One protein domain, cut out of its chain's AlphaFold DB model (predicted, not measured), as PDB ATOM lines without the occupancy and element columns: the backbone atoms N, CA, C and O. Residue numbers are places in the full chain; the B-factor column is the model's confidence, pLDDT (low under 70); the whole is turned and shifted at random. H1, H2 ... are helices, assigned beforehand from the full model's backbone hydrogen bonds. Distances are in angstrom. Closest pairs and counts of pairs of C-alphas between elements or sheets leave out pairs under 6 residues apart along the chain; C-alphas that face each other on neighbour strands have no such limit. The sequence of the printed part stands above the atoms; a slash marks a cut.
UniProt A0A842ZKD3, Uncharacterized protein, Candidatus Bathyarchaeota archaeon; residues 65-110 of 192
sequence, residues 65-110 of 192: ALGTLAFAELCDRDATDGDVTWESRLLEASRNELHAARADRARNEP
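What this domain is: This is residues 65 to 110 of the 192 residues of an uncharacterized protein of Candidatus Bathyarchaeota archaeon (UniProt A0A842ZKD3). A long helix, H2, and a shorter one, H1, make an open V, meeting near the end of H1 and the start of H2, where a loop joins them. Residues 94 to 110, of which 94 to 107 belong to H2, stick out as a long arm. The printed part has 46 residues with two named helices, H1 then H2, and no named strand; the class is all helix. It is only just loose, close to extended, with a radius of gyration of the C-alphas of 13.7 A, and elongated, spanning 44 by 25 by 14 A.

Where its parts are: H2, residues 86 to 107, is 31.5 A long, from C-alpha 86 at (-17.942, -20.598, 9.412) to C-alpha 107 at (-47.998, -18.027, 18.377). H1, residues 65 to 78, is 20.0 A long and begins at C-alpha 65 (-26.999, -37.148, 14.773).

How they stand to each other: H2 and H1 are close but not clearly touching; their closest C-alphas, of Trp 86 and Asp 78, are 7.7 A apart. They run opposite ways at a steep tilt of 55 degrees. In H1 and H2 every O i to N i+4 pair is within hydrogen-bond range.

The domain as a whole: The C-alphas farthest apart, of Gly 82 and Pro 110, are 44.6 A apart. The printed part has no cut, and the link is short. Residues 65 to 68, 77 to 82 and 109 to 110 have pLDDT under 70.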
ATOM      1  N   ALA A  65     -26.883 -36.948  16.220       51.97
ATOM      2  CA  ALA A  65     -26.999 -37.148  14.773       51.97
ATOM      3  C   ALA A  65     -27.529 -35.908  14.029       51.97
ATOM      4  O   ALA A  65     -27.092 -35.639  12.916       51.97
ATOM      5  N   LEU A  66     -28.433 -35.133  14.648       57.56
ATOM      6  CA  LEU A  66     -28.899 -33.862  14.078       57.56
ATOM      7  C   LEU A  66     -27.757 -32.846  14.026       57.56
ATOM      8  O   LEU A  66     -27.575 -32.201  13.002       57.56
ATOM      9  N   GLY A  67     -26.948 -32.777  15.087       67.50
ATOM     10  CA  GLY A  67     -25.761 -31.927  15.121       67.50
ATOM     11  C   GLY A  67     -24.742 -32.304  14.045       67.50
ATOM     12  O   GLY A  67     -24.276 -31.427  13.332       67.50
ATOM     13  N   THR A  68     -24.431 -33.592  13.867       69.56
ATOM     14  CA  THR A  68     -23.441 -34.035  12.866       69.56
ATOM     15  C   THR A  68     -23.940 -33.947  11.424       69.56
ATOM     16  O   THR A  68     -23.144 -33.657  10.539       69.56
ATOM     17  N   LEU A  69     -25.231 -34.193  11.166       72.56
ATOM     18  CA  LEU A  69     -25.816 -34.050   9.825       72.56
ATOM     19  C   LEU A  69     -25.969 -32.576   9.439       72.56
ATOM     20  O   LEU A  69     -25.582 -32.205   8.337       72.56
ATOM     21  N   ALA A  70     -26.443 -31.728  10.360       71.88
ATOM     22  CA  ALA A  70     -26.482 -30.282  10.149       71.88
ATOM     23  C   ALA A  70     -25.070 -29.713   9.952       71.88
ATOM     24  O   ALA A  70     -24.860 -28.885   9.075       71.88
ATOM     25  N   PHE A  71     -24.081 -30.202  10.708       71.00
ATOM     26  CA  PHE A  71     -22.680 -29.824  10.523       71.00
ATOM     27  C   PHE A  71     -22.139 -30.249   9.146       71.00
ATOM     28  O   PHE A  71     -21.466 -29.460   8.494       71.00
ATOM     29  N   ALA A  72     -22.472 -31.451   8.662       78.44
ATOM     30  CA  ALA A  72     -22.057 -31.919   7.338       78.44
ATOM     31  C   ALA A  72     -22.705 -31.127   6.182       78.44
ATOM     32  O   ALA A  72     -22.013 -30.788   5.225       78.44
ATOM     33  N   GLU A  73     -23.996 -30.786   6.276       74.88
ATOM     34  CA  GLU A  73     -24.668 -29.925   5.285       74.88
ATOM     35  C   GLU A  73     -24.136 -28.484   5.290       74.88
ATOM     36  O   GLU A  73     -24.085 -27.841   4.239       74.88
ATOM     37  N   LEU A  74     -23.739 -27.965   6.459       73.69
ATOM     38  CA  LEU A  74     -23.089 -26.657   6.563       73.69
ATOM     39  C   LEU A  74     -21.729 -26.664   5.845       73.69
ATOM     40  O   LEU A  74     -21.463 -25.747   5.072       73.69
ATOM     41  N   CYS A  75     -20.929 -27.726   6.003       72.56
ATOM     42  CA  CYS A  75     -19.642 -27.861   5.312       72.56
ATOM     43  C   CYS A  75     -19.760 -27.938   3.778       72.56
ATOM     44  O   CYS A  75     -18.901 -27.405   3.080       72.56
ATOM     45  N   ASP A  76     -20.792 -28.593   3.238       75.06
ATOM     46  CA  ASP A  76     -20.998 -28.698   1.781       75.06
ATOM     47  C   ASP A  76     -21.426 -27.348   1.166       75.06
ATOM     48  O   ASP A  76     -20.971 -26.958   0.090       75.06
ATOM     49  N   ARG A  77     -22.233 -26.564   1.899       68.12
ATOM     50  CA  ARG A  77     -22.608 -25.192   1.510       68.12
ATOM     51  C   ARG A  77     -21.417 -24.233   1.466       68.12
ATOM     52  O   ARG A  77     -21.386 -23.367   0.593       68.12
ATOM     53  N   ASP A  78     -20.438 -24.398   2.353       67.69
ATOM     54  CA  ASP A  78     -19.250 -23.535   2.418       67.69
ATOM     55  C   ASP A  78     -18.358 -23.643   1.168       67.69
ATOM     56  O   ASP A  78     -17.768 -22.649   0.750       67.69
ATOM     57  N   ALA A  79     -18.300 -24.806   0.505       64.88
ATOM     58  CA  ALA A  79     -17.515 -24.983  -0.723       64.88
ATOM     59  C   ALA A  79     -18.013 -24.119  -1.902       64.88
ATOM     60  O   ALA A  79     -17.300 -23.947  -2.891       64.88
ATOM     61  N   THR A  80     -19.231 -23.580  -1.798       65.38
ATOM     62  CA  THR A  80     -19.896 -22.825  -2.867       65.38
ATOM     63  C   THR A  80     -19.809 -21.304  -2.665       65.38
ATOM     64  O   THR A  80     -20.029 -20.556  -3.614       65.38
ATOM     65  N   ASP A  81     -19.484 -20.830  -1.457       65.38
ATOM     66  CA  ASP A  81     -19.574 -19.416  -1.065       65.38
ATOM     67  C   ASP A  81     -18.342 -19.014  -0.230       65.38
ATOM     68  O   ASP A  81     -18.252 -19.302   0.963       65.38
ATOM     69  N   GLY A  82     -17.349 -18.415  -0.898       69.38
ATOM     70  CA  GLY A  82     -15.960 -18.313  -0.425       69.38
ATOM     71  C   GLY A  82     -15.616 -17.155   0.518       69.38
ATOM     72  O   GLY A  82     -14.463 -17.067   0.936       69.38
ATOM     73  N   ASP A  83     -16.572 -16.291   0.871       72.81
ATOM     74  CA  ASP A  83     -16.266 -14.994   1.503       72.81
ATOM     75  C   ASP A  83     -16.701 -14.859   2.978       72.81
ATOM     76  O   ASP A  83     -16.388 -13.850   3.614       72.81
ATOM     77  N   VAL A  84     -17.391 -15.845   3.568       74.56
ATOM     78  CA  VAL A  84     -17.913 -15.740   4.951       74.56
ATOM     79  C   VAL A  84     -17.396 -16.835   5.896       74.56
ATOM     80  O   VAL A  84     -17.338 -18.019   5.572       74.56
ATOM     81  N   THR A  85     -17.024 -16.423   7.110       83.31
ATOM     82  CA  THR A  85     -16.412 -17.269   8.148       83.31
ATOM     83  C   THR A  85     -17.423 -18.233   8.781       83.31
ATOM     84  O   THR A  85     -18.480 -17.806   9.247       83.31
ATOM     85  N   TRP A  86     -17.074 -19.518   8.901       77.75
ATOM     86  CA  TRP A  86     -17.942 -20.598   9.412       77.75
ATOM     87  C   TRP A  86     -18.598 -20.329  10.788       77.75
ATOM     88  O   TRP A  86     -19.753 -20.700  11.005       77.75
ATOM     89  N   GLU A  87     -17.920 -19.636  11.714       82.06
ATOM     90  CA  GLU A  87     -18.473 -19.286  13.038       82.06
ATOM     91  C   GLU A  87     -19.702 -18.373  12.934       82.06
ATOM     92  O   GLU A  87     -20.677 -18.541  13.671       82.06
ATOM     93  N   SER A  88     -19.676 -17.423  11.993       83.69
ATOM     94  CA  SER A  88     -20.782 -16.489  11.775       83.69
ATOM     95  C   SER A  88     -22.029 -17.214  11.263       83.69
ATOM     96  O   SER A  88     -23.120 -16.991  11.791       83.69
ATOM     97  N   ARG A  89     -21.858 -18.182  10.350       79.88
ATOM     98  CA  ARG A  89     -22.955 -19.013   9.830       79.88
ATOM     99  C   ARG A  89     -23.546 -19.937  10.896       79.88
ATOM    100  O   ARG A  89     -24.766 -20.067  10.982       79.88
ATOM    101  N   LEU A  90     -22.706 -20.555  11.733       84.38
ATOM    102  CA  LEU A  90     -23.171 -21.409  12.832       84.38
ATOM    103  C   LEU A  90     -24.021 -20.606  13.832       84.38
ATOM    104  O   LEU A  90     -25.080 -21.060  14.275       84.38
ATOM    105  N   LEU A  91     -23.580 -19.388  14.165       87.50
ATOM    106  CA  LEU A  91     -24.324 -18.480  15.036       87.50
ATOM    107  C   LEU A  91     -25.639 -18.021  14.403       87.50
ATOM    108  O   LEU A  91     -26.641 -17.924  15.111       87.50
ATOM    109  N   GLU A  92     -25.665 -17.747  13.099       88.56
ATOM    110  CA  GLU A  92     -26.889 -17.376  12.381       88.56
ATOM    111  C   GLU A  92     -27.894 -18.526  12.314       88.56
ATOM    112  O   GLU A  92     -29.066 -18.316  12.618       88.56
ATOM    113  N   ALA A  93     -27.445 -19.750  12.022       86.62
ATOM    114  CA  ALA A  93     -28.295 -20.938  12.060       86.62
ATOM    115  C   ALA A  93     -28.901 -21.147  13.462       86.62
ATOM    116  O   ALA A  93     -30.119 -21.263  13.601       86.62
ATOM    117  N   SER A  94     -28.077 -21.071  14.517       87.56
ATOM    118  CA  SER A  94     -28.543 -21.185  15.906       87.56
ATOM    119  C   SER A  94     -29.504 -20.057  16.304       87.56
ATOM    120  O   SER A  94     -30.522 -20.296  16.962       87.56
ATOM    121  N   ARG A  95     -29.233 -18.814  15.882       93.25
ATOM    122  CA  ARG A  95     -30.141 -17.680  16.115       93.25
ATOM    123  C   ARG A  95     -31.472 -17.894  15.409       93.25
ATOM    124  O   ARG A  95     -32.508 -17.683  16.036       93.25
ATOM    125  N   ASN A  96     -31.462 -18.343  14.159       91.31
ATOM    126  CA  ASN A  96     -32.674 -18.585  13.383       91.31
ATOM    127  C   ASN A  96     -33.551 -19.667  14.021       91.31
ATOM    128  O   ASN A  96     -34.760 -19.472  14.138       91.31
ATOM    129  N   GLU A  97     -32.956 -20.746  14.535       85.31
ATOM    130  CA  GLU A  97     -33.684 -21.776  15.284       85.31
ATOM    131  C   GLU A  97     -34.313 -21.229  16.573       85.31
ATOM    132  O   GLU A  97     -35.488 -21.474  16.850       85.31
ATOM    133  N   LEU A  98     -33.571 -20.428  17.349       87.19
ATOM    134  CA  LEU A  98     -34.107 -19.782  18.551       87.19
ATOM    135  C   LEU A  98     -35.230 -18.794  18.222       87.19
ATOM    136  O   LEU A  98     -36.193 -18.686  18.985       87.19
ATOM    137  N   HIS A  99     -35.120 -18.064  17.112       89.75
ATOM    138  CA  HIS A  99     -36.151 -17.139  16.651       89.75
ATOM    139  C   HIS A  99     -37.411 -17.878  16.190       89.75
ATOM    140  O   HIS A  99     -38.499 -17.490  16.614       89.75
ATOM    141  N   ALA A 100     -37.277 -18.963  15.423       87.62
ATOM    142  CA  ALA A 100     -38.398 -19.813  15.021       87.62
ATOM    143  C   ALA A 100     -39.086 -20.443  16.242       87.62
ATOM    144  O   ALA A 100     -40.288 -20.272  16.429       87.62
ATOM    145  N   ALA A 101     -38.319 -21.029  17.167       84.06
ATOM    146  CA  ALA A 101     -38.857 -21.610  18.397       84.06
ATOM    147  C   ALA A 101     -39.548 -20.569  19.301       84.06
ATOM    148  O   ALA A 101     -40.555 -20.865  19.951       84.06
ATOM    149  N   ARG A 102     -39.031 -19.332  19.361       86.88
ATOM    150  CA  ARG A 102     -39.683 -18.221  20.077       86.88
ATOM    151  C   ARG A 102     -40.956 -17.759  19.375       86.88
ATOM    152  O   ARG A 102     -41.934 -17.496  20.069       86.88
ATOM    153  N   ALA A 103     -40.960 -17.674  18.045       85.25
ATOM    154  CA  ALA A 103     -42.133 -17.305  17.257       85.25
ATOM    155  C   ALA A 103     -43.246 -18.353  17.395       85.25
ATOM    156  O   ALA A 103     -44.392 -17.990  17.651       85.25
ATOM    157  N   ASP A 104     -42.901 -19.639  17.354       83.44
ATOM    158  CA  ASP A 104     -43.834 -20.745  17.583       83.44
ATOM    159  C   ASP A 104     -44.400 -20.722  19.008       83.44
ATOM    160  O   ASP A 104     -45.592 -20.947  19.216       83.44
ATOM    161  N   ARG A 105     -43.571 -20.386  20.005       80.31
ATOM    162  CA  ARG A 105     -44.000 -20.238  21.404       80.31
ATOM    163  C   ARG A 105     -44.864 -18.997  21.647       80.31
ATOM    164  O   ARG A 105     -45.730 -19.043  22.515       80.31
ATOM    165  N   ALA A 106     -44.630 -17.911  20.911       75.38
ATOM    166  CA  ALA A 106     -45.449 -16.698  20.951       75.38
ATOM    167  C   ALA A 106     -46.784 -16.888  20.210       75.38
ATOM    168  O   ALA A 106     -47.819 -16.408  20.655       75.38
ATOM    169  N   ARG A 107     -46.783 -17.640  19.104       75.81
ATOM    170  CA  ARG A 107     -47.998 -18.027  18.377       75.81
ATOM    171  C   ARG A 107     -48.861 -18.983  19.200       75.81
ATOM    172  O   ARG A 107     -50.076 -18.835  19.227       75.81
ATOM    173  N   ASN A 108     -48.231 -19.924  19.900       71.38
ATOM    174  CA  ASN A 108     -48.881 -20.811  20.861       71.38
ATOM    175  C   ASN A 108     -48.943 -20.180  22.254       71.38
ATOM    176  O   ASN A 108     -48.679 -20.869  23.237       71.38
ATOM    177  N   GLU A 109     -49.254 -18.885  22.370       69.19
ATOM    178  CA  GLU A 109     -49.519 -18.305  23.680       69.19
ATOM    179  C   GLU A 109     -50.767 -18.967  24.277       69.19
ATOM    180  O   GLU A 109     -51.879 -18.735  23.801       69.19
ATOM    181  N   PRO A 110     -50.623 -19.810  25.319       67.06
ATOM    182  CA  PRO A 110     -51.795 -20.295  26.013       67.06
ATOM    183  C   PRO A 110     -52.443 -19.101  26.710       67.06
ATOM    184  O   PRO A 110     -51.744 -18.183  27.154       67.06
TER     185      PRO A 110